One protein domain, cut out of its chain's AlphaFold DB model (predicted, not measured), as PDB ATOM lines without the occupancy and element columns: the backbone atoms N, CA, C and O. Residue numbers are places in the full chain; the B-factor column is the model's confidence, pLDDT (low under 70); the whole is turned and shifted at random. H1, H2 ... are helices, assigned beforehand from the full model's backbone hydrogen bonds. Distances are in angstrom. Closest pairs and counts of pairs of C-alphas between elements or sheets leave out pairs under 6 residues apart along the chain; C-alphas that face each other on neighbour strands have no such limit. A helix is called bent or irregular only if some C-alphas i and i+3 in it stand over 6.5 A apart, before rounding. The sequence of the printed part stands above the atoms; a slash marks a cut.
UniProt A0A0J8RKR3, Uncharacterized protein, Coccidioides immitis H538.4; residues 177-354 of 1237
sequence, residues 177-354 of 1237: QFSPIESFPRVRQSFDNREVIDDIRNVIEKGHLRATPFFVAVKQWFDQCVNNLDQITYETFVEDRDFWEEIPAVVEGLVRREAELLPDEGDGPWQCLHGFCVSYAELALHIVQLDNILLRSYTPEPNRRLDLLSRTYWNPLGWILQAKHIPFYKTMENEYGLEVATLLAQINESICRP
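This is residues 177 to 354 of the 1237 residues of an uncharacterized protein of Coccidioides immitis H538.4 (UniProt A0A0J8RKR3). One long helix, H6, is the backbone of an all-helix body: H2 and H10 pack on opposite sides of it, while short H7 and H8 pack on a third side. H5 packs on H8, H1 lies beyond H5 and nearly parallel to it, H4 and H3 lie toward one end, H9 makes a corner with H10 at the other, and residues 299 to 305 stick out as a free loop. The printed part has 178 residues with ten named helices, H1 to H10 in chain order, and no named strand; 112 residues are in helices. It is compact, with a radius of gyration of the C-alphas of 16.8 A and spans of 54 by 39 by 29 A.

H1, residues 193 to 206, touches H2, residues 211 to 226, at a steep tilt of 51 degrees, opposite ways; the closest C-alphas, of Ile 204 and Ala 211, are 4.9 A apart. H3, residues 234 to 239, touches no helix; it is close to but not clearly touching H4, residues 241 to 246, with the closest C-alphas, of Phe 237 and Trp 244, 6.5 A apart. H5, residues 248 to 255, touches H1 at a shallow tilt of 6 degrees, the same way, closest at the C-alphas of Glu 205 and Gly 253, 4.5 A. The hub is H6, residues 269 to 296, which touches four helices. With residues 272 to 283 alone it touches H2, at a steep tilt of 42 degrees, closest at the C-alphas of Phe 276 and Lys 219, 5.0 A. It touches irregular H7, residues 309 to 312, whose end C-alphas are 7.7 A apart; the closest C-alphas are those of Val 288 and Ser 310, 5.5 A. It also touches H8, residues 314 to 319, closest at the C-alphas of Ala 281 and Leu 317, 6.2 A. H9, residues 327 to 336, touches H5, closest at the C-alphas of Phe 328 and Val 255, 5.0 A. H10, residues 338 to 351, touches H6 at a shallow tilt of 33 degrees, only just short of steep, closest at the C-alphas of Ile 347 and His 274, 5.8 A. Among the pairs apart are H1 and H6. Every O i to N i+4 pair is within hydrogen-bond range in H1, H2, H3, H5, H6, H8 and H10; H4 has 1 of 2, H9 has 5 of 6, and H7 is too short for such a pair.

H1 begins at C-alpha 193, (160.103, 172.585, 167.998), and is 20.0 A long. H2 measures 22.3 A. H6 measures 40.8 A, from C-alpha 269 at (133.441, 181.610, 166.980). H10 measures 20.1 A and ends at C-alpha 351, (133.390, 162.769, 164.987).

The two C-alphas farthest apart, of Gly 266 and Pro 302, are 55.2 A apart. The printed part has no cut. The links from H5 to H6 and from H6 to H7 are long, with 13 and 12 residues. Mean pLDDT of the printed part is 87.6; residues 177, 187, 190, 208 to 209 and 302 to 303 are under 70.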
ATOM      1  N   GLN A 177     155.825 168.646 148.307       60.59
ATOM      2  CA  GLN A 177     155.756 167.821 149.516       60.59
ATOM      3  C   GLN A 177     155.294 168.676 150.701       60.59
ATOM      4  O   GLN A 177     155.935 169.673 151.037       60.59
ATOM      5  N   PHE A 178     154.197 168.282 151.353       72.69
ATOM      6  CA  PHE A 178     153.749 168.927 152.582       72.69
ATOM      7  C   PHE A 178     154.729 168.592 153.716       72.69
ATOM      8  O   PHE A 178     154.945 167.426 154.033       72.69
ATOM      9  N   SER A 179     155.316 169.623 154.326       80.19
ATOM     10  CA  SER A 179     156.230 169.514 155.470       80.19
ATOM     11  C   SER A 179     155.496 169.974 156.739       80.19
ATOM     12  O   SER A 179     155.344 171.185 156.941       80.19
ATOM     13  N   PRO A 180     154.995 169.057 157.598       80.12
ATOM     14  CA  PRO A 180     154.138 169.418 158.734       80.12
ATOM     15  C   PRO A 180     154.819 170.326 159.769       80.12
ATOM     16  O   PRO A 180     154.154 171.066 160.483       80.12
ATOM     17  N   ILE A 181     156.146 170.292 159.868       83.06
ATOM     18  CA  ILE A 181     156.909 170.989 160.919       83.06
ATOM     19  C   ILE A 181     157.380 172.372 160.475       83.06
ATOM     20  O   ILE A 181     157.488 173.297 161.286       83.06
ATOM     21  N   GLU A 182     157.647 172.533 159.180       81.62
ATOM     22  CA  GLU A 182     157.967 173.832 158.592       81.62
ATOM     23  C   GLU A 182     156.709 174.698 158.434       81.62
ATOM     24  O   GLU A 182     156.801 175.922 158.520       81.62
ATOM     25  N   SER A 183     155.533 174.072 158.283       84.00
ATOM     26  CA  SER A 183     154.230 174.747 158.260       84.00
ATOM     27  C   SER A 183     153.664 175.083 159.650       84.00
ATOM     28  O   SER A 183     152.741 175.897 159.740       84.00
ATOM     29  N   PHE A 184     154.201 174.516 160.740       89.00
ATOM     30  CA  PHE A 184     153.696 174.774 162.094       89.00
ATOM     31  C   PHE A 184     153.923 176.241 162.517       89.00
ATOM     32  O   PHE A 184     155.044 176.754 162.392       89.00
ATOM     33  N   PRO A 185     152.903 176.946 163.052       85.94
ATOM     34  CA  PRO A 185     153.045 178.340 163.465       85.94
ATOM     35  C   PRO A 185     154.115 178.516 164.550       85.94
ATOM     36  O   PRO A 185     154.204 177.736 165.493       85.94
ATOM     37  N   ARG A 186     154.917 179.588 164.459       81.50
ATOM     38  CA  ARG A 186     155.983 179.894 165.431       81.50
ATOM     39  C   ARG A 186     155.775 181.257 166.089       81.50
ATOM     40  O   ARG A 186     155.727 182.276 165.407       81.50
ATOM     41  N   VAL A 187     155.731 181.293 167.425       69.19
ATOM     42  CA  VAL A 187     155.700 182.548 168.211       69.19
ATOM     43  C   VAL A 187     157.053 183.267 168.144       69.19
ATOM     44  O   VAL A 187     157.114 184.498 168.109       69.19
ATOM     45  N   ARG A 188     158.154 182.501 168.121       73.69
ATOM     46  CA  ARG A 188     159.536 182.996 168.038       73.69
ATOM     47  C   ARG A 188     160.358 182.085 167.136       73.69
ATOM     48  O   ARG A 188     160.265 180.870 167.233       73.69
ATOM     49  N   GLN A 189     161.205 182.674 166.293       70.00
ATOM     50  CA  GLN A 189     162.062 181.926 165.360       70.00
ATOM     51  C   GLN A 189     163.284 181.267 166.029       70.00
ATOM     52  O   GLN A 189     163.969 180.477 165.393       70.00
ATOM     53  N   SER A 190     163.580 181.608 167.287       69.00
ATOM     54  CA  SER A 190     164.767 181.149 168.024       69.00
ATOM     55  C   SER A 190     164.537 179.923 168.912       69.00
ATOM     56  O   SER A 190     165.460 179.535 169.620       69.00
ATOM     57  N   PHE A 191     163.312 179.401 168.955       78.06
ATOM     58  CA  PHE A 191     162.910 178.283 169.808       78.06
ATOM     59  C   PHE A 191     162.996 176.958 169.047       78.06
ATOM     60  O   PHE A 191     162.769 176.926 167.830       78.06
ATOM     61  N   ASP A 192     163.312 175.879 169.763       81.19
ATOM     62  CA  ASP A 192     163.192 174.529 169.211       81.19
ATOM     63  C   ASP A 192     161.716 174.114 169.040       81.19
ATOM     64  O   ASP A 192     160.794 174.800 169.488       81.19
ATOM     65  N   ASN A 193     161.467 173.007 168.337       79.69
ATOM     66  CA  ASN A 193     160.103 172.585 167.998       79.69
ATOM     67  C   ASN A 193     159.226 172.332 169.243       79.69
ATOM     68  O   ASN A 193     158.018 172.558 169.186       79.69
ATOM     69  N   ARG A 194     159.822 171.926 170.372       83.62
ATOM     70  CA  ARG A 194     159.121 171.688 171.638       83.62
ATOM     71  C   ARG A 194     158.839 172.996 172.368       83.62
ATOM     72  O   ARG A 194     157.704 173.239 172.765       83.62
ATOM     73  N   GLU A 195     159.838 173.871 172.475       84.06
ATOM     74  CA  GLU A 195     159.694 175.217 173.040       84.06
ATOM     75  C   GLU A 195     158.630 176.046 172.294       84.06
ATOM     76  O   GLU A 195     157.899 176.816 172.919       84.06
ATOM     77  N   VAL A 196     158.501 175.881 170.970       86.62
ATOM     78  CA  VAL A 196     157.432 176.518 170.180       86.62
ATOM     79  C   VAL A 196     156.048 175.987 170.574       86.62
ATOM     80  O   VAL A 196     155.140 176.794 170.786       86.62
ATOM     81  N   ILE A 197     155.877 174.664 170.689       89.00
ATOM     82  CA  ILE A 197     154.609 174.049 171.115       89.00
ATOM     83  C   ILE A 197     154.241 174.500 172.535       89.00
ATOM     84  O   ILE A 197     153.103 174.910 172.766       89.00
ATOM     85  N   ASP A 198     155.198 174.508 173.468       87.81
ATOM     86  CA  ASP A 198     154.979 174.948 174.849       87.81
ATOM     87  C   ASP A 198     154.632 176.449 174.955       87.81
ATOM     88  O   ASP A 198     153.751 176.815 175.742       87.81
ATOM     89  N   ASP A 199     155.256 177.342 174.171       88.06
ATOM     90  CA  ASP A 199     154.894 178.776 174.145       88.06
ATOM     91  C   ASP A 199     153.464 178.952 173.591       88.06
ATOM     92  O   ASP A 199     152.657 179.676 174.177       88.06
ATOM     93  N   ILE A 200     153.091 178.222 172.528       89.44
ATOM     94  CA  ILE A 200     151.732 178.251 171.950       89.44
ATOM     95  C   ILE A 200     150.685 177.701 172.921       89.44
ATOM     96  O   ILE A 200     149.663 178.354 173.143       89.44
ATOM     97  N   ARG A 201     150.950 176.555 173.559       91.62
ATOM     98  CA  ARG A 201     150.121 175.999 174.637       91.62
ATOM     99  C   ARG A 201     149.879 177.040 175.724       91.62
ATOM    100  O   ARG A 201     148.732 177.294 176.080       91.62
ATOM    101  N   ASN A 202     150.939 177.657 176.251       89.12
ATOM    102  CA  ASN A 202     150.817 178.652 177.317       89.12
ATOM    103  C   ASN A 202     150.052 179.905 176.858       89.12
ATOM    104  O   ASN A 202     149.297 180.485 177.641       89.12
ATOM    105  N   VAL A 203     150.199 180.309 175.593       89.56
ATOM    106  CA  VAL A 203     149.433 181.409 174.994       89.56
ATOM    107  C   VAL A 203     147.945 181.062 174.853       89.56
ATOM    108  O   VAL A 203     147.116 181.927 175.136       89.56
ATOM    109  N   ILE A 204     147.582 179.830 174.492       90.38
ATOM    110  CA  ILE A 204     146.177 179.390 174.414       90.38
ATOM    111  C   ILE A 204     145.577 179.189 175.816       90.38
ATOM    112  O   ILE A 204     144.459 179.636 176.064       90.38
ATOM    113  N   GLU A 205     146.319 178.620 176.766       91.56
ATOM    114  CA  GLU A 205     145.845 178.361 178.136       91.56
ATOM    115  C   GLU A 205     145.691 179.650 178.966       91.56
ATOM    116  O   GLU A 205     144.737 179.789 179.728       91.56
ATOM    117  N   LYS A 206     146.619 180.614 178.829       86.50
ATOM    118  CA  LYS A 206     146.727 181.782 179.733       86.50
ATOM    119  C   LYS A 206     146.729 183.147 179.032       86.50
ATOM    120  O   LYS A 206     146.644 184.182 179.693       86.50
ATOM    121  N   GLY A 207     146.854 183.199 177.706       76.06
ATOM    122  CA  GLY A 207     146.889 184.454 176.953       76.06
ATOM    123  C   GLY A 207     145.500 185.070 176.778       76.06
ATOM    124  O   GLY A 207     144.574 184.409 176.314       76.06
ATOM    125  N   HIS A 208     145.346 186.357 177.099       67.19
ATOM    126  CA  HIS A 208     144.052 187.041 176.962       67.19
ATOM    127  C   HIS A 208     143.842 187.631 175.557       67.19
ATOM    128  O   HIS A 208     142.930 187.225 174.852       67.19
ATOM    129  N   LEU A 209     144.706 188.559 175.122       64.81
ATOM    130  CA  LEU A 209     144.587 189.252 173.822       64.81
ATOM    131  C   LEU A 209     145.449 188.645 172.702       64.81
ATOM    132  O   LEU A 209     145.338 189.052 171.549       64.81
ATOM    133  N   ARG A 210     146.342 187.704 173.033       72.62
ATOM    134  CA  ARG A 210     147.233 187.045 172.060       72.62
ATOM    135  C   ARG A 210     146.782 185.639 171.668       72.62
ATOM    136  O   ARG A 210     147.334 185.115 170.715       72.62
ATOM    137  N   ALA A 211     145.811 185.039 172.358       82.00
ATOM    138  CA  ALA A 211     145.411 183.654 172.101       82.00
ATOM    139  C   ALA A 211     144.780 183.465 170.714       82.00
ATOM    140  O   ALA A 211     145.203 182.577 169.982       82.00
ATOM    141  N   THR A 212     143.830 184.322 170.321       86.81
ATOM    142  CA  THR A 212     143.036 184.138 169.093       86.81
ATOM    143  C   THR A 212     143.866 183.971 167.808       86.81
ATOM    144  O   THR A 212     143.624 182.993 167.106       86.81
ATOM    145  N   PRO A 213     144.874 184.814 167.489       87.81
ATOM    146  CA  PRO A 213     145.659 184.629 166.264       87.81
ATOM    147  C   PRO A 213     146.474 183.328 166.240       87.81
ATOM    148  O   PRO A 213     146.584 182.704 165.190       87.81
ATOM    149  N   PHE A 214     147.024 182.896 167.382       88.31
ATOM    150  CA  PHE A 214     147.761 181.630 167.458       88.31
ATOM    151  C   PHE A 214     146.825 180.420 167.440       88.31
ATOM    152  O   PHE A 214     147.149 179.429 166.796       88.31
ATOM    153  N   PHE A 215     145.646 180.514 168.061       93.06
ATOM    154  CA  PHE A 215     144.606 179.490 167.967       93.06
ATOM    155  C   PHE A 215     144.183 179.256 166.512       93.06
ATOM    156  O   PHE A 215     144.227 178.126 166.037       93.06
ATOM    157  N   VAL A 216     143.844 180.328 165.787       92.06
ATOM    158  CA  VAL A 216     143.456 180.264 164.368       92.06
ATOM    159  C   VAL A 216     144.594 179.703 163.506       92.06
ATOM    160  O   VAL A 216     144.356 178.832 162.676       92.06
ATOM    161  N   ALA A 217     145.843 180.113 163.745       91.19
ATOM    162  CA  ALA A 217     146.987 179.572 163.009       91.19
ATOM    163  C   ALA A 217     147.216 178.065 163.264       91.19
ATOM    164  O   ALA A 217     147.537 177.333 162.330       91.19
ATOM    165  N   VAL A 218     147.021 177.578 164.498       93.38
ATOM    166  CA  VAL A 218     147.079 176.134 164.801       93.38
ATOM    167  C   VAL A 218     145.891 175.392 164.186       93.38
ATOM    168  O   VAL A 218     146.074 174.300 163.661       93.38
ATOM    169  N   LYS A 219     144.689 175.981 164.194       94.00
ATOM    170  CA  LYS A 219     143.505 175.414 163.531       94.00
ATOM    171  C   LYS A 219     143.774 175.198 162.039       94.00
ATOM    172  O   LYS A 219     143.596 174.092 161.544       94.00
ATOM    173  N   GLN A 220     144.273 176.221 161.346       92.44
ATOM    174  CA  GLN A 220     144.626 176.139 159.924       92.44
ATOM    175  C   GLN A 220     145.731 175.108 159.653       92.44
ATOM    176  O   GLN A 220     145.719 174.446 158.618       92.44
ATOM    177  N   TRP A 221     146.664 174.932 160.589       94.12
ATOM    178  CA  TRP A 221     147.671 173.877 160.512       94.12
ATOM    179  C   TRP A 221     147.081 172.467 160.705       94.12
ATOM    180  O   TRP A 221     147.437 171.556 159.956       94.12
ATOM    181  N   PHE A 222     146.138 172.278 161.636       95.06
ATOM    182  CA  PHE A 222     145.395 171.018 161.746       95.06
ATOM    183  C   PHE A 222     144.609 170.727 160.464       95.06
ATOM    184  O   PHE A 222     144.692 169.612 159.960       95.06
ATOM    185  N   ASP A 223     143.929 171.719 159.880       93.00
ATOM    186  CA  ASP A 223     143.234 171.556 158.599       93.00
ATOM    187  C   ASP A 223     144.207 171.129 157.479       93.00
ATOM    188  O   ASP A 223     143.886 170.255 156.676       93.00
ATOM    189  N   GLN A 224     145.422 171.691 157.423       91.75
ATOM    190  CA  GLN A 224     146.452 171.258 156.467       91.75
ATOM    191  C   GLN A 224     146.897 169.807 156.702       91.75
ATOM    192  O   GLN A 224     147.045 169.065 155.733       91.75
ATOM    193  N   CYS A 225     147.058 169.384 157.960       91.88
ATOM    194  CA  CYS A 225     147.376 167.993 158.297       91.88
ATOM    195  C   CYS A 225     146.251 167.035 157.880       91.88
ATOM    196  O   CYS A 225     146.526 165.998 157.284       91.88
ATOM    197  N   VAL A 226     144.990 167.402 158.128       92.12
ATOM    198  CA  VAL A 226     143.805 166.613 157.749       92.12
ATOM    199  C   VAL A 226     143.674 166.464 156.230       92.12
ATOM    200  O   VAL A 226     143.371 165.384 155.731       92.12
ATOM    201  N   ASN A 227     143.993 167.511 155.467       91.50
ATOM    202  CA  ASN A 227     144.007 167.441 154.004       91.50
ATOM    203  C   ASN A 227     145.178 166.611 153.422       91.50
ATOM    204  O   ASN A 227     145.203 166.394 152.213       91.50
ATOM    205  N   ASN A 228     146.138 166.161 154.244       90.31
ATOM    206  CA  ASN A 228     147.338 165.420 153.826       90.31
ATOM    207  C   ASN A 228     147.649 164.219 154.757       90.31
ATOM    208  O   ASN A 228     148.816 163.880 154.971       90.31
ATOM    209  N   LEU A 229     146.629 163.576 155.351       89.75
ATOM    210  CA  LEU A 229     146.819 162.445 156.284       89.75
ATOM    211  C   LEU A 229     147.584 161.270 155.652       89.75
ATOM    212  O   LEU A 229     148.333 160.577 156.336       89.75
ATOM    213  N   ASP A 230     147.449 161.069 154.342       86.50
ATOM    214  CA  ASP A 230     148.165 160.053 153.565       86.50
ATOM    215  C   ASP A 230     149.695 160.234 153.579       86.50
ATOM    216  O   ASP A 230     150.431 159.252 153.476       86.50
ATOM    217  N   GLN A 231     150.177 161.467 153.770       86.12
ATOM    218  CA  GLN A 231     151.601 161.803 153.900       86.12
ATOM    219  C   GLN A 231     152.113 161.699 155.352       86.12
ATOM    220  O   GLN A 231     153.324 161.631 155.585       86.12
ATOM    221  N   ILE A 232     151.216 161.638 156.344       88.94
ATOM    222  CA  ILE A 232     151.561 161.441 157.760       88.94
ATOM    223  C   ILE A 232     151.656 159.934 158.025       88.94
ATOM    224  O   ILE A 232     150.691 159.280 158.415       88.94
ATOM    225  N   THR A 233     152.832 159.361 157.777       89.62
ATOM    226  CA  THR A 233     153.094 157.924 157.946       89.62
ATOM    227  C   THR A 233     153.799 157.611 159.271       89.62
ATOM    228  O   THR A 233     154.222 158.506 160.003       89.62
ATOM    229  N   TYR A 234     153.972 156.320 159.578       87.06
ATOM    230  CA  TYR A 234     154.777 155.882 160.726       87.06
ATOM    231  C   TYR A 234     156.230 156.390 160.647       87.06
ATOM    232  O   TYR A 234     156.808 156.750 161.669       87.06
ATOM    233  N   GLU A 235     156.812 156.449 159.446       84.94
ATOM    234  CA  GLU A 235     158.177 156.951 159.231       84.94
ATOM    235  C   GLU A 235     158.233 158.459 159.523       84.94
ATOM    236  O   GLU A 235     159.017 158.878 160.373       84.94
ATOM    237  N   THR A 236     157.288 159.230 158.969       84.25
ATOM    238  CA  THR A 236     157.103 160.674 159.219       84.25
ATOM    239  C   THR A 236     156.963 161.018 160.711       84.25
ATOM    240  O   THR A 236     157.426 162.063 161.166       84.25
ATOM    241  N   PHE A 237     156.313 160.153 161.499       85.88
ATOM    242  CA  PHE A 237     156.175 160.356 162.946       85.88
ATOM    243  C   PHE A 237     157.479 160.047 163.694       85.88
ATOM    244  O   PHE A 237     157.824 160.741 164.647       85.88
ATOM    245  N   VAL A 238     158.203 158.995 163.296       82.38
ATOM    246  CA  VAL A 238     159.445 158.568 163.964       82.38
ATOM    247  C   VAL A 238     160.606 159.525 163.694       82.38
ATOM    248  O   VAL A 238     161.420 159.723 164.597       82.38
ATOM    249  N   GLU A 239     160.675 160.123 162.503       85.69
ATOM    250  CA  GLU A 239     161.699 161.117 162.147       85.69
ATOM    251  C   GLU A 239     161.661 162.344 163.075       85.69
ATOM    252  O   GLU A 239     162.705 162.765 163.571       85.69
ATOM    253  N   ASP A 240     160.462 162.831 163.414       85.50
ATOM    254  CA  ASP A 240     160.249 164.044 164.216       85.50
ATOM    255  C   ASP A 240     159.399 163.801 165.476       85.50
ATOM    256  O   ASP A 240     158.535 164.592 165.872       85.50
ATOM    257  N   ARG A 241     159.661 162.674 166.139       85.69
ATOM    258  CA  ARG A 241     158.897 162.178 167.293       85.69
ATOM    259  C   ARG A 241     158.646 163.220 168.390       85.69
ATOM    260  O   ARG A 241     157.526 163.316 168.886       85.69
ATOM    261  N   ASP A 242     159.671 163.982 168.772       85.62
ATOM    262  CA  ASP A 242     159.592 164.951 169.879       85.62
ATOM    263  C   ASP A 242     158.594 166.092 169.597       85.62
ATOM    264  O   ASP A 242     158.032 166.663 170.529       85.62
ATOM    265  N   PHE A 243     158.346 166.413 168.321       89.81
ATOM    266  CA  PHE A 243     157.304 167.357 167.914       89.81
ATOM    267  C   PHE A 243     155.921 166.704 168.029       89.81
ATOM    268  O   PHE A 243     155.040 167.223 168.716       89.81
ATOM    269  N   TRP A 244     155.740 165.532 167.414       90.88
ATOM    270  CA  TRP A 244     154.442 164.858 167.370       90.88
ATOM    271  C   TRP A 244     153.941 164.364 168.734       90.88
ATOM    272  O   TRP A 244     152.730 164.341 168.946       90.88
ATOM    273  N   GLU A 245     154.816 163.994 169.675       91.00
ATOM    274  CA  GLU A 245     154.384 163.616 171.031       91.00
ATOM    275  C   GLU A 245     153.806 164.805 171.823       91.00
ATOM    276  O   GLU A 245     152.929 164.589 172.665       91.00
ATOM    277  N   GLU A 246     154.240 166.038 171.532       91.56
ATOM    278  CA  GLU A 246     153.855 167.264 172.253       91.56
ATOM    279  C   GLU A 246     152.666 168.010 171.613       91.56
ATOM    280  O   GLU A 246     151.988 168.769 172.302       91.56
ATOM    281  N   ILE A 247     152.330 167.774 170.337       93.50
ATOM    282  CA  ILE A 247     151.160 168.392 169.668       93.50
ATOM    283  C   ILE A 247     149.842 168.308 170.481       93.50
ATOM    284  O   ILE A 247     149.153 169.331 170.591       93.50
ATOM    285  N   PRO A 248     149.482 167.177 171.126       95.44
ATOM    286  CA  PRO A 248     148.291 167.093 171.980       95.44
ATOM    287  C   PRO A 248     148.272 168.088 173.153       95.44
ATOM    288  O   PRO A 248     147.198 168.448 173.643       95.44
ATOM    289  N   ALA A 249     149.436 168.584 173.590       93.88
ATOM    290  CA  ALA A 249     149.549 169.572 174.658       93.88
ATOM    291  C   ALA A 249     148.917 170.929 174.287       93.88
ATOM    292  O   ALA A 249     148.479 171.664 175.172       93.88
ATOM    293  N   VAL A 250     148.807 171.250 172.992       93.50
ATOM    294  CA  VAL A 250     148.138 172.473 172.516       93.50
ATOM    295  C   VAL A 250     146.628 172.405 172.767       93.50
ATOM    296  O   VAL A 250     146.030 173.368 173.251       93.50
ATOM    297  N   VAL A 251     146.017 171.241 172.519       95.19
ATOM    298  CA  VAL A 251     144.594 170.982 172.798       95.19
ATOM    299  C   VAL A 251     144.348 170.854 174.301       95.19
ATOM    300  O   VAL A 251     143.352 171.373 174.803       95.19
ATOM    301  N   GLU A 252     145.286 170.260 175.047       94.12
ATOM    302  CA  GLU A 252     145.275 170.304 176.513       94.12
ATOM    303  C   GLU A 252     145.250 171.754 177.041       94.12
ATOM    304  O   GLU A 252     144.499 172.055 177.970       94.12
ATOM    305  N   GLY A 253     146.021 172.662 176.428       93.25
ATOM    306  CA  GLY A 253     146.020 174.090 176.754       93.25
ATOM    307  C   GLY A 253     144.666 174.770 176.528       93.25
ATOM    308  O   GLY A 253     144.267 175.599 177.344       93.25
ATOM    309  N   LEU A 254     143.921 174.386 175.480       93.69
ATOM    310  CA  LEU A 254     142.543 174.849 175.276       93.69
ATOM    311  C   LEU A 254     141.629 174.356 176.401       93.69
ATOM    312  O   LEU A 254     141.017 175.169 177.082       93.69
ATOM    313  N   VAL A 255     141.532 173.040 176.621       93.25
ATOM    314  CA  VAL A 255     140.523 172.479 177.543       93.25
ATOM    315  C   VAL A 255     140.783 172.833 179.015       93.25
ATOM    316  O   VAL A 255     139.843 172.899 179.809       93.25
ATOM    317  N   ARG A 256     142.041 173.116 179.387       93.19
ATOM    318  CA  ARG A 256     142.432 173.601 180.724       93.19
ATOM    319  C   ARG A 256     142.199 175.097 180.951       93.19
ATOM    320  O   ARG A 256     142.337 175.546 182.086       93.19
ATOM    321  N   ARG A 257     141.879 175.873 179.913       91.75
ATOM    322  CA  ARG A 257     141.702 177.325 180.004       91.75
ATOM    323  C   ARG A 257     140.521 177.680 180.916       91.75
ATOM    324  O   ARG A 257     139.405 177.240 180.683       91.75
ATOM    325  N   GLU A 258     140.749 178.528 181.919       90.06
ATOM    326  CA  GLU A 258     139.704 179.013 182.846       90.06
ATOM    327  C   GLU A 258     139.084 180.364 182.429       90.06
ATOM    328  O   GLU A 258     138.209 180.883 183.119       90.06
ATOM    329  N   ALA A 259     139.511 180.930 181.297       87.75
ATOM    330  CA  ALA A 259     139.038 182.199 180.742       87.75
ATOM    331  C   ALA A 259     138.350 182.014 179.377       87.75
ATOM    332  O   ALA A 259     138.643 181.076 178.640       87.75
ATOM    333  N   GLU A 260     137.490 182.956 179.002       87.81
ATOM    334  CA  GLU A 260     136.809 182.987 177.703       87.81
ATOM    335  C   GLU A 260     137.793 182.938 176.512       87.81
ATOM    336  O   GLU A 260     138.891 183.511 176.567       87.81
ATOM    337  N   LEU A 261     137.408 182.262 175.423       89.06
ATOM    338  CA  LEU A 261     138.080 182.333 174.122       89.06
ATOM    339  C   LEU A 261     137.044 182.226 172.995       89.06
ATOM    340  O   LEU A 261     136.447 181.169 172.808       89.06
ATOM    341  N   LEU A 262     136.887 183.300 172.219       87.88
ATOM    342  CA  LEU A 262     136.046 183.355 171.018       87.88
ATOM    343  C   LEU A 262     136.927 183.615 169.779       87.88
ATOM    344  O   LEU A 262     137.181 184.773 169.434       87.88
ATOM    345  N   PRO A 263     137.475 182.568 169.138       89.12
ATOM    346  CA  PRO A 263     138.286 182.706 167.936       89.12
ATOM    347  C   PRO A 263     137.399 182.667 166.691       89.12
ATOM    348  O   PRO A 263     136.623 181.739 166.557       89.12
ATOM    349  N   ASP A 264     137.510 183.621 165.767       86.12
ATOM    350  CA  ASP A 264     136.642 183.693 164.579       86.12
ATOM    351  C   ASP A 264     137.472 183.827 163.289       86.12
ATOM    352  O   ASP A 264     138.427 184.606 163.238       86.12
ATOM    353  N   GLU A 265     137.109 183.054 162.263       84.44
ATOM    354  CA  GLU A 265     137.703 183.077 160.915       84.44
ATOM    355  C   GLU A 265     136.796 183.759 159.867       84.44
ATOM    356  O   GLU A 265     137.215 183.954 158.727       84.44
ATOM    357  N   GLY A 266     135.575 184.153 160.248       80.75
ATOM    358  CA  GLY A 266     134.563 184.770 159.382       80.75
ATOM    359  C   GLY A 266     133.192 184.085 159.439       80.75
ATOM    360  O   GLY A 266     132.193 184.716 159.094       80.75
ATOM    361  N   ASP A 267     133.147 182.837 159.914       83.94
ATOM    362  CA  ASP A 267     131.938 182.002 160.029       83.94
ATOM    363  C   ASP A 267     131.393 181.901 161.474       83.94
ATOM    364  O   ASP A 267     130.427 181.183 161.739       83.94
ATOM    365  N   GLY A 268     131.983 182.637 162.421       89.75
ATOM    366  CA  GLY A 268     131.565 182.717 163.819       89.75
ATOM    367  C   GLY A 268     132.393 181.838 164.771       89.75
ATOM    368  O   GLY A 268     132.947 180.805 164.376       89.75
ATOM    369  N   PRO A 269     132.470 182.205 166.067       89.81
ATOM    370  CA  PRO A 269     133.441 181.610 166.980       89.81
ATOM    371  C   PRO A 269     133.173 180.142 167.314       89.81
ATOM    372  O   PRO A 269     134.104 179.351 167.465       89.81
ATOM    373  N   TRP A 270     131.900 179.749 167.363       91.19
ATOM    374  CA  TRP A 270     131.503 178.360 167.579       91.19
ATOM    375  C   TRP A 270     131.927 177.447 166.422       91.19
ATOM    376  O   TRP A 270     132.396 176.341 166.672       91.19
ATOM    377  N   GLN A 271     131.856 177.924 165.174       91.31
ATOM    378  CA  GLN A 271     132.258 177.149 163.996       91.31
ATOM    379  C   GLN A 271     133.784 176.963 163.918       91.31
ATOM    380  O   GLN A 271     134.262 175.907 163.502       91.31
ATOM    381  N   CYS A 272     134.556 177.951 164.379       92.75
ATOM    382  CA  CYS A 272     136.013 177.858 164.490       92.75
ATOM    383  C   CYS A 272     136.452 176.892 165.608       92.75
ATOM    384  O   CYS A 272     137.299 176.024 165.378       92.75
ATOM    385  N   LEU A 273     135.835 176.975 166.797       94.12
ATOM    386  CA  LEU A 273     136.063 176.026 167.900       94.12
ATOM    387  C   LEU A 273     135.668 174.590 167.515       94.12
ATOM    388  O   LEU A 273     136.394 173.647 167.836       94.12
ATOM    389  N   HIS A 274     134.547 174.430 166.802       94.06
ATOM    390  CA  HIS A 274     134.092 173.160 166.229       94.06
ATOM    391  C   HIS A 274     135.140 172.581 165.276       94.06
ATOM    392  O   HIS A 274     135.622 171.474 165.511       94.06
ATOM    393  N   GLY A 275     135.556 173.361 164.272       93.81
ATOM    394  CA  GLY A 275     136.561 172.955 163.290       93.81
ATOM    395  C   GLY A 275     137.887 172.543 163.933       93.81
ATOM    396  O   GLY A 275     138.391 171.469 163.637       93.81
ATOM    397  N   PHE A 276     138.407 173.325 164.885       95.94
ATOM    398  CA  PHE A 276     139.630 172.977 165.622       95.94
ATOM    399  C   PHE A 276     139.536 171.612 166.323       95.94
ATOM    400  O   PHE A 276     140.458 170.800 166.229       95.94
ATOM    401  N   CYS A 277     138.424 171.345 167.017       95.56
ATOM    402  CA  CYS A 277     138.235 170.087 167.740       95.56
ATOM    403  C   CYS A 277     138.064 168.895 166.788       95.56
ATOM    404  O   CYS A 277     138.606 167.824 167.059       95.56
ATOM    405  N   VAL A 278     137.345 169.077 165.674       95.56
ATOM    406  CA  VAL A 278     137.152 168.032 164.658       95.56
ATOM    407  C   VAL A 278     138.465 167.732 163.935       95.56
ATOM    408  O   VAL A 278     138.876 166.576 163.936       95.56
ATOM    409  N   SER A 279     139.185 168.739 163.428       95.31
ATOM    410  CA  SER A 279     140.456 168.536 162.716       95.31
ATOM    411  C   SER A 279     141.524 167.872 163.600       95.31
ATOM    412  O   SER A 279     142.261 166.998 163.140       95.31
ATOM    413  N   TYR A 280     141.573 168.199 164.901       96.31
ATOM    414  CA  TYR A 280     142.404 167.454 165.855       96.31
ATOM    415  C   TYR A 280     141.937 166.000 166.040       96.31
ATOM    416  O   TYR A 280     142.772 165.099 166.132       96.31
ATOM    417  N   ALA A 281     140.626 165.750 166.098       95.75
ATOM    418  CA  ALA A 281     140.093 164.402 166.249       95.75
ATOM    419  C   ALA A 281     140.395 163.511 165.034       95.75
ATOM    420  O   ALA A 281     140.765 162.354 165.233       95.75
ATOM    421  N   GLU A 282     140.309 164.032 163.803       95.31
ATOM    422  CA  GLU A 282     140.669 163.261 162.601       95.31
ATOM    423  C   GLU A 282     142.159 162.879 162.620       95.31
ATOM    424  O   GLU A 282     142.501 161.708 162.442       95.31
ATOM    425  N   LEU A 283     143.043 163.834 162.948       94.50
ATOM    426  CA  LEU A 283     144.477 163.583 163.117       94.50
ATOM    427  C   LEU A 283     144.746 162.543 164.218       94.50
ATOM    428  O   LEU A 283     145.480 161.582 163.996       94.50
ATOM    429  N   ALA A 284     144.136 162.692 165.397       95.50
ATOM    430  CA  ALA A 284     144.307 161.757 166.507       95.50
ATOM    431  C   ALA A 284     143.855 160.333 166.137       95.50
ATOM    432  O   ALA A 284     144.532 159.361 166.478       95.50
ATOM    433  N   LEU A 285     142.746 160.197 165.404       95.56
ATOM    434  CA  LEU A 285     142.248 158.908 164.925       95.56
ATOM    435  C   LEU A 285     143.152 158.297 163.855       95.56
ATOM    436  O   LEU A 285     143.364 157.087 163.880       95.56
ATOM    437  N   HIS A 286     143.744 159.104 162.973       94.75
ATOM    438  CA  HIS A 286     144.761 158.642 162.026       94.75
ATOM    439  C   HIS A 286     145.997 158.075 162.742       94.75
ATOM    440  O   HIS A 286     146.442 156.972 162.428       94.75
ATOM    441  N   ILE A 287     146.485 158.738 163.799       94.69
ATOM    442  CA  ILE A 287     147.573 158.197 164.637       94.69
ATOM    443  C   ILE A 287     147.168 156.862 165.304       94.69
ATOM    444  O   ILE A 287     147.976 155.932 165.366       94.69
ATOM    445  N   VAL A 288     145.909 156.705 165.735       95.81
ATOM    446  CA  VAL A 288     145.383 155.416 166.236       95.81
ATOM    447  C   VAL A 288     145.302 154.351 165.127       95.81
ATOM    448  O   VAL A 288     145.564 153.177 165.389       95.81
ATOM    449  N   GLN A 289     145.000 154.720 163.878       94.69
ATOM    450  CA  GLN A 289     145.034 153.790 162.739       94.69
ATOM    451  C   GLN A 289     146.460 153.301 162.435       94.69
ATOM    452  O   GLN A 289     146.647 152.108 162.178       94.69
ATOM    453  N   LEU A 290     147.472 154.173 162.525       93.56
ATOM    454  CA  LEU A 290     148.882 153.773 162.416       93.56
ATOM    455  C   LEU A 290     149.266 152.780 163.528       93.56
ATOM    456  O   LEU A 290     149.876 151.744 163.245       93.56
ATOM    457  N   ASP A 291     148.829 153.025 164.767       94.88
ATOM    458  CA  ASP A 291     149.004 152.079 165.877       94.88
ATOM    459  C   ASP A 291     148.269 150.744 165.643       94.88
ATOM    460  O   ASP A 291     148.798 149.692 165.999       94.88
ATOM    461  N   ASN A 292     147.099 150.732 164.995       95.56
ATOM    462  CA  ASN A 292     146.411 149.486 164.620       95.56
ATOM    463  C   ASN A 292     147.232 148.653 163.622       95.56
ATOM    464  O   ASN A 292     147.314 147.430 163.757       95.56
ATOM    465  N   ILE A 293     147.882 149.292 162.645       92.88
ATOM    466  CA  ILE A 293     148.780 148.620 161.689       92.88
ATOM    467  C   ILE A 293     150.019 148.061 162.415       92.88
ATOM    468  O   ILE A 293     150.418 146.910 162.185       92.88
ATOM    469  N   LEU A 294     150.593 148.833 163.342       90.94
ATOM    470  CA  LEU A 294     151.708 148.399 164.187       90.94
ATOM    471  C   LEU A 294     151.322 147.203 165.077       90.94
ATOM    472  O   LEU A 294     152.064 146.227 165.164       90.94
ATOM    473  N   LEU A 295     150.143 147.243 165.698       92.69
ATOM    474  CA  LEU A 295     149.629 146.179 166.559       92.69
ATOM    475  C   LEU A 295     149.328 144.889 165.786       92.69
ATOM    476  O   LEU A 295     149.729 143.816 166.232       92.69
ATOM    477  N   ARG A 296     148.702 144.974 164.601       92.00
ATOM    478  CA  ARG A 296     148.458 143.810 163.720       92.00
ATOM    479  C   ARG A 296     149.746 143.087 163.305       92.00
ATOM    480  O   ARG A 296     149.704 141.895 163.012       92.00
ATOM    481  N   SER A 297     150.874 143.798 163.255       86.81
ATOM    482  CA  SER A 297     152.193 143.252 162.904       86.81
ATOM    483  C   SER A 297     153.086 142.949 164.119       86.81
ATOM    484  O   SER A 297     154.215 142.473 163.954       86.81
ATOM    485  N   TYR A 298     152.603 143.179 165.346       86.38
ATOM    486  CA  TYR A 298     153.374 142.944 166.564       86.38
ATOM    487  C   TYR A 298     153.451 141.454 166.917       86.38
ATOM    488  O   TYR A 298     152.447 140.780 167.139       86.38
ATOM    489  N   THR A 299     154.677 140.950 167.059       81.81
ATOM    490  CA  THR A 299     154.971 139.622 167.603       81.81
ATOM    491  C   THR A 299     155.634 139.753 168.982       81.81
ATOM    492  O   THR A 299     156.587 140.524 169.134       81.81
ATOM    493  N   PRO A 300     155.152 139.035 170.019       74.75
ATOM    494  CA  PRO A 300     155.654 139.195 171.382       74.75
ATOM    495  C   PRO A 300     157.039 138.553 171.562       74.75
ATOM    496  O   PRO A 300     157.168 137.349 171.781       74.75
ATOM    497  N   GLU A 301     158.082 139.382 171.529       76.75
ATOM    498  CA  GLU A 301     159.464 138.996 171.836       76.75
ATOM    499  C   GLU A 301     159.909 139.504 173.220       76.75
ATOM    500  O   GLU A 301     159.566 140.626 173.604       76.75
ATOM    501  N   PRO A 302     160.738 138.747 173.969       61.62
ATOM    502  CA  PRO A 302     161.025 139.016 175.385       61.62
ATOM    503  C   PRO A 302     161.745 140.344 175.687       61.62
ATOM    504  O   PRO A 302     161.787 140.745 176.847       61.62
ATOM    505  N   ASN A 303     162.293 141.030 174.676       65.38
ATOM    506  CA  ASN A 303     162.962 142.331 174.822       65.38
ATOM    507  C   ASN A 303     162.348 143.455 173.960       65.38
ATOM    508  O   ASN A 303     162.755 144.609 174.102       65.38
ATOM    509  N   ARG A 304     161.379 143.161 173.076       76.62
ATOM    510  CA  ARG A 304     160.804 144.155 172.156       76.62
ATOM    511  C   ARG A 304     159.677 144.919 172.846       76.62
ATOM    512  O   ARG A 304     158.539 144.449 172.914       76.62
ATOM    513  N   ARG A 305     159.997 146.112 173.354       77.81
ATOM    514  CA  ARG A 305     158.982 147.062 173.829       77.81
ATOM    515  C   ARG A 305     158.099 147.473 172.654       77.81
ATOM    516  O   ARG A 305     158.614 147.822 171.597       77.81
ATOM    517  N   LEU A 306     156.790 147.412 172.862       86.12
ATOM    518  CA  LEU A 306     155.825 148.067 171.991       86.12
ATOM    519  C   LEU A 306     155.799 149.554 172.351       86.12
ATOM    520  O   LEU A 306     155.740 149.891 173.537       86.12
ATOM    521  N   ASP A 307     155.839 150.404 171.337       86.50
ATOM    522  CA  ASP A 307     155.890 151.857 171.436       86.50
ATOM    523  C   ASP A 307     154.749 152.397 170.571       86.50
ATOM    524  O   ASP A 307     154.700 152.087 169.386       86.50
ATOM    525  N   LEU A 308     153.777 153.064 171.195       91.19
ATOM    526  CA  LEU A 308     152.505 153.449 170.573       91.19
ATOM    527  C   LEU A 308     152.473 154.959 170.374       91.19
ATOM    528  O   LEU A 308     152.675 155.706 171.336       91.19
ATOM    529  N   LEU A 309     152.183 155.387 169.151       92.75
ATOM    530  CA  LEU A 309     152.193 156.789 168.737       92.75
ATOM    531  C   LEU A 309     151.039 157.576 169.386       92.75
ATOM    532  O   LEU A 309     151.203 158.722 169.798       92.75
ATOM    533  N   SER A 310     149.879 156.937 169.564       93.56
ATOM    534  CA  SER A 310     148.652 157.553 170.100       93.56
ATOM    535  C   SER A 310     148.707 157.919 171.590       93.56
ATOM    536  O   SER A 310     147.768 158.523 172.114       93.56
ATOM    537  N   ARG A 311     149.785 157.572 172.306       92.31
ATOM    538  CA  ARG A 311     149.865 157.625 173.777       92.31
ATOM    539  C   ARG A 311     149.473 158.978 174.389       92.31
ATOM    540  O   ARG A 311     148.789 158.991 175.411       92.31
ATOM    541  N   THR A 312     149.907 160.096 173.805       93.12
ATOM    542  CA  THR A 312     149.578 161.452 174.292       93.12
ATOM    543  C   THR A 312     148.269 162.004 173.716       93.12
ATOM    544  O   THR A 312     147.696 162.930 174.289       93.12
ATOM    545  N   TYR A 313     147.738 161.397 172.651       95.12
ATOM    546  CA  TYR A 313     146.558 161.866 171.915       95.12
ATOM    547  C   TYR A 313     145.229 161.502 172.592       95.12
ATOM    548  O   TYR A 313     144.260 162.262 172.495       95.12
ATOM    549  N   TRP A 314     145.177 160.373 173.310       94.31
ATOM    550  CA  TRP A 314     143.935 159.846 173.892       94.31
ATOM    551  C   TRP A 314     143.234 160.790 174.879       94.31
ATOM    552  O   TRP A 314     142.009 160.906 174.846       94.31
ATOM    553  N   ASN A 315     143.982 161.452 175.769       92.81
ATOM    554  CA  ASN A 315     143.379 162.277 176.820       92.81
ATOM    555  C   ASN A 315     142.710 163.539 176.245       92.81
ATOM    556  O   ASN A 315     141.523 163.723 176.515       92.81
ATOM    557  N   PRO A 316     143.374 164.366 175.405       94.25
ATOM    558  CA  PRO A 316     142.704 165.511 174.796       94.25
ATOM    559  C   PRO A 316     141.565 165.104 173.853       94.25
ATOM    560  O   PRO A 316     140.539 165.777 173.855       94.25
ATOM    561  N   LEU A 317     141.686 163.974 173.136       94.44
ATOM    562  CA  LEU A 317     140.604 163.422 172.303       94.44
ATOM    563  C   LEU A 317     139.353 163.085 173.135       94.44
ATOM    564  O   LEU A 317     138.233 163.349 172.708       94.44
ATOM    565  N   GLY A 318     139.531 162.545 174.344       92.94
ATOM    566  CA  GLY A 318     138.429 162.338 175.283       92.94
ATOM    567  C   GLY A 318     137.885 163.645 175.868       92.94
ATOM    568  O   GLY A 318     136.672 163.785 176.024       92.94
ATOM    569  N   TRP A 319     138.754 164.607 176.187       93.62
ATOM    570  CA  TRP A 319     138.364 165.862 176.838       93.62
ATOM    571  C   TRP A 319     137.554 166.800 175.939       93.62
ATOM    572  O   TRP A 319     136.619 167.409 176.448       93.62
ATOM    573  N   ILE A 320     137.821 166.871 174.628       93.94
ATOM    574  CA  ILE A 320     137.020 167.693 173.690       93.94
ATOM    575  C   ILE A 320     135.561 167.220 173.531       93.94
ATOM    576  O   ILE A 320     134.730 167.938 172.983       93.94
ATOM    577  N   LEU A 321     135.242 166.014 174.009       90.19
ATOM    578  CA  LEU A 321     133.893 165.441 174.007       90.19
ATOM    579  C   LEU A 321     133.188 165.563 175.369       90.19
ATOM    580  O   LEU A 321     131.984 165.327 175.458       90.19
ATOM    581  N   GLN A 322     133.916 165.902 176.436       87.94
ATOM    582  CA  GLN A 322     133.446 165.784 177.815       87.94
ATOM    583  C   GLN A 322     132.888 167.117 178.340       87.94
ATOM    584  O   GLN A 322     133.645 168.031 178.648       87.94
ATOM    585  N   ALA A 323     131.568 167.219 178.524       75.06
ATOM    586  CA  ALA A 323     130.940 168.444 179.037       75.06
ATOM    587  C   ALA A 323     131.360 168.781 180.483       75.06
ATOM    588  O   ALA A 323     131.714 169.914 180.808       75.06
ATOM    589  N   LYS A 324     131.329 167.785 181.378       78.88
ATOM    590  CA  LYS A 324     131.549 167.985 182.819       78.88
ATOM    591  C   LYS A 324     133.028 167.930 183.189       78.88
ATOM    592  O   LYS A 324     133.783 167.134 182.647       78.88
ATOM    593  N   HIS A 325     133.414 168.686 184.217       82.00
ATOM    594  CA  HIS A 325     134.769 168.709 184.798       82.00
ATOM    595  C   HIS A 325     135.895 169.225 183.880       82.00
ATOM    596  O   HIS A 325     137.056 169.175 184.282       82.00
ATOM    597  N   ILE A 326     135.574 169.776 182.708       91.94
ATOM    598  CA  ILE A 326     136.535 170.476 181.850       91.94
ATOM    599  C   ILE A 326     136.490 171.985 182.161       91.94
ATOM    600  O   ILE A 326     135.415 172.579 182.042       91.94
ATOM    601  N   PRO A 327     137.612 172.620 182.564       92.50
ATOM    602  CA  PRO A 327     137.651 174.046 182.897       92.50
ATOM    603  C   PRO A 327     137.101 174.956 181.796       92.50
ATOM    604  O   PRO A 327     136.257 175.801 182.087       92.50
ATOM    605  N   PHE A 328     137.498 174.728 180.541       92.25
ATOM    606  CA  PHE A 328     137.077 175.559 179.413       92.25
ATOM    607  C   PHE A 328     135.564 175.535 179.195       92.25
ATOM    608  O   PHE A 328     134.928 176.587 179.230       92.25
ATOM    609  N   TYR A 329     134.966 174.348 179.051       90.25
ATOM    610  CA  TYR A 329     133.517 174.241 178.867       90.25
ATOM    611  C   TYR A 329     132.749 174.777 180.072       90.25
ATOM    612  O   TYR A 329     131.752 175.454 179.873       90.25
ATOM    613  N   LYS A 330     133.247 174.592 181.303       89.62
ATOM    614  CA  LYS A 330     132.632 175.175 182.502       89.62
ATOM    615  C   LYS A 330     132.668 176.708 182.501       89.62
ATOM    616  O   LYS A 330     131.683 177.331 182.888       89.62
ATOM    617  N   THR A 331     133.778 177.331 182.100       89.44
ATOM    618  CA  THR A 331     133.854 178.797 181.978       89.44
ATOM    619  C   THR A 331     132.910 179.296 180.887       89.44
ATOM    620  O   THR A 331     132.137 180.214 181.143       89.44
ATOM    621  N   MET A 332     132.914 178.662 179.712       88.69
ATOM    622  CA  MET A 332     132.028 179.042 178.610       88.69
ATOM    623  C   MET A 332     130.542 178.799 178.947       88.69
ATOM    624  O   MET A 332     129.696 179.590 178.546       88.69
ATOM    625  N   GLU A 333     130.196 177.751 179.705       86.38
ATOM    626  CA  GLU A 333     128.814 177.423 180.095       86.38
ATOM    627  C   GLU A 333     128.203 178.500 181.004       86.38
ATOM    628  O   GLU A 333     127.024 178.817 180.856       86.38
ATOM    629  N   ASN A 334     128.996 179.117 181.892       85.44
ATOM    630  CA  ASN A 334     128.516 180.202 182.759       85.44
ATOM    631  C   ASN A 334     128.063 181.442 181.965       85.44
ATOM    632  O   ASN A 334     127.125 182.116 182.386       85.44
ATOM    633  N   GLU A 335     128.732 181.741 180.847       83.50
ATOM    634  CA  GLU A 335     128.486 182.940 180.031       83.50
ATOM    635  C   GLU A 335     127.526 182.664 178.852       83.50
ATOM    636  O   GLU A 335     126.709 183.517 178.506       83.50
ATOM    637  N   TYR A 336     127.579 181.461 178.257       87.12
ATOM    638  CA  TYR A 336     126.894 181.108 176.998       87.12
ATOM    639  C   TYR A 336     125.887 179.948 177.097       87.12
ATOM    640  O   TYR A 336     125.124 179.705 176.158       87.12
ATOM    641  N   GLY A 337     125.844 179.223 178.219       83.31
ATOM    642  CA  GLY A 337     124.850 178.180 178.502       83.31
ATOM    643  C   GLY A 337     124.661 177.151 177.378       83.31
ATOM    644  O   GLY A 337     125.550 176.351 177.080       83.31
ATOM    645  N   LEU A 338     123.475 177.161 176.757       80.69
ATOM    646  CA  LEU A 338     123.048 176.191 175.737       80.69
ATOM    647  C   LEU A 338     123.928 176.172 174.472       80.69
ATOM    648  O   LEU A 338     123.971 175.147 173.787       80.69
ATOM    649  N   GLU A 339     124.646 177.253 174.158       84.50
ATOM    650  CA  GLU A 339     125.535 177.292 172.987       84.50
ATOM    651  C   GLU A 339     126.719 176.320 173.149       84.50
ATOM    652  O   GLU A 339     127.098 175.644 172.194       84.50
ATOM    653  N   VAL A 340     127.224 176.130 174.376       87.06
ATOM    654  CA  VAL A 340     128.311 175.176 174.677       87.06
ATOM    655  C   VAL A 340     127.844 173.727 174.548       87.06
ATOM    656  O   VAL A 340     128.548 172.891 173.977       87.06
ATOM    657  N   ALA A 341     126.633 173.423 175.021       83.06
ATOM    658  CA  ALA A 341     126.025 172.107 174.830       83.06
ATOM    659  C   ALA A 341     125.780 171.804 173.339       83.06
ATOM    660  O   ALA A 341     125.945 170.665 172.899       83.06
ATOM    661  N   THR A 342     125.440 172.830 172.552       85.31
ATOM    662  CA  THR A 342     125.257 172.725 171.098       85.31
ATOM    663  C   THR A 342     126.589 172.482 170.381       85.31
ATOM    664  O   THR A 342     126.666 171.577 169.551       85.31
ATOM    665  N   LEU A 343     127.657 173.201 170.754       88.00
ATOM    666  CA  LEU A 343     129.018 172.968 170.254       88.00
ATOM    667  C   LEU A 343     129.458 171.514 170.485       88.00
ATOM    668  O   LEU A 343     129.907 170.847 169.554       88.00
ATOM    669  N   LEU A 344     129.305 171.004 171.712       88.31
ATOM    670  CA  LEU A 344     129.685 169.629 172.057       88.31
ATOM    671  C   LEU A 344     128.881 168.588 171.265       88.31
ATOM    672  O   LEU A 344     129.457 167.618 170.770       88.31
ATOM    673  N   ALA A 345     127.579 168.817 171.073       85.19
ATOM    674  CA  ALA A 345     126.741 167.968 170.230       85.19
ATOM    675  C   ALA A 345     127.220 167.950 168.763       85.19
ATOM    676  O   ALA A 345     127.310 166.876 168.170       85.19
ATOM    677  N   GLN A 346     127.585 169.105 168.196       86.94
ATOM    678  CA  GLN A 346     128.090 169.229 166.820       86.94
ATOM    679  C   GLN A 346     129.485 168.610 166.626       86.94
ATOM    680  O   GLN A 346     129.756 168.015 165.575       86.94
ATOM    681  N   ILE A 347     130.369 168.732 167.625       90.81
ATOM    682  CA  ILE A 347     131.680 168.063 167.647       90.81
ATOM    683  C   ILE A 347     131.463 166.545 167.642       90.81
ATOM    684  O   ILE A 347     132.016 165.851 166.790       90.81
ATOM    685  N   ASN A 348     130.602 166.035 168.528       89.94
ATOM    686  CA  ASN A 348     130.327 164.605 168.633       89.94
ATOM    687  C   ASN A 348     129.622 164.039 167.384       89.94
ATOM    688  O   ASN A 348     130.011 162.975 166.907       89.94
ATOM    689  N   GLU A 349     128.644 164.751 166.802       87.00
ATOM    690  CA  GLU A 349     128.010 164.343 165.534       87.00
ATOM    691  C   GLU A 349     129.048 164.255 164.411       87.00
ATOM    692  O   GLU A 349     129.052 163.278 163.667       87.00
ATOM    693  N   SER A 350     129.951 165.240 164.307       88.94
ATOM    694  CA  SER A 350     130.995 165.255 163.273       88.94
ATOM    695  C   SER A 350     131.982 164.102 163.442       88.94
ATOM    696  O   SER A 350     132.213 163.371 162.486       88.94
ATOM    697  N   ILE A 351     132.473 163.873 164.663       89.94
ATOM    698  CA  ILE A 351     133.390 162.769 164.987       89.94
ATOM    699  C   ILE A 351     132.736 161.394 164.770       89.94
ATOM    700  O   ILE A 351     133.420 160.430 164.429       89.94
ATOM    701  N   CYS A 352     131.417 161.277 164.928       86.94
ATOM    702  CA  CYS A 352     130.687 160.026 164.706       86.94
ATOM    703  C   CYS A 352     130.195 159.821 163.262       86.94
ATOM    704  O   CYS A 352     129.432 158.885 163.011       86.94
ATOM    705  N   ARG A 353     130.599 160.670 162.308       85.31
ATOM    706  CA  ARG A 353     130.205 160.516 160.903       85.31
ATOM    707  C   ARG A 353     130.744 159.211 160.288       85.31
ATOM    708  O   ARG A 353     131.867 158.810 160.610       85.31
ATOM    709  N   PRO A 354     129.993 158.559 159.373       80.94
ATOM    710  CA  PRO A 354     130.420 157.313 158.732       80.94
ATOM    711  C   PRO A 354     131.768 157.403 158.006       80.94
ATOM    712  O   PRO A 354     132.482 156.410 157.930       80.94
TER     713      PRO A 354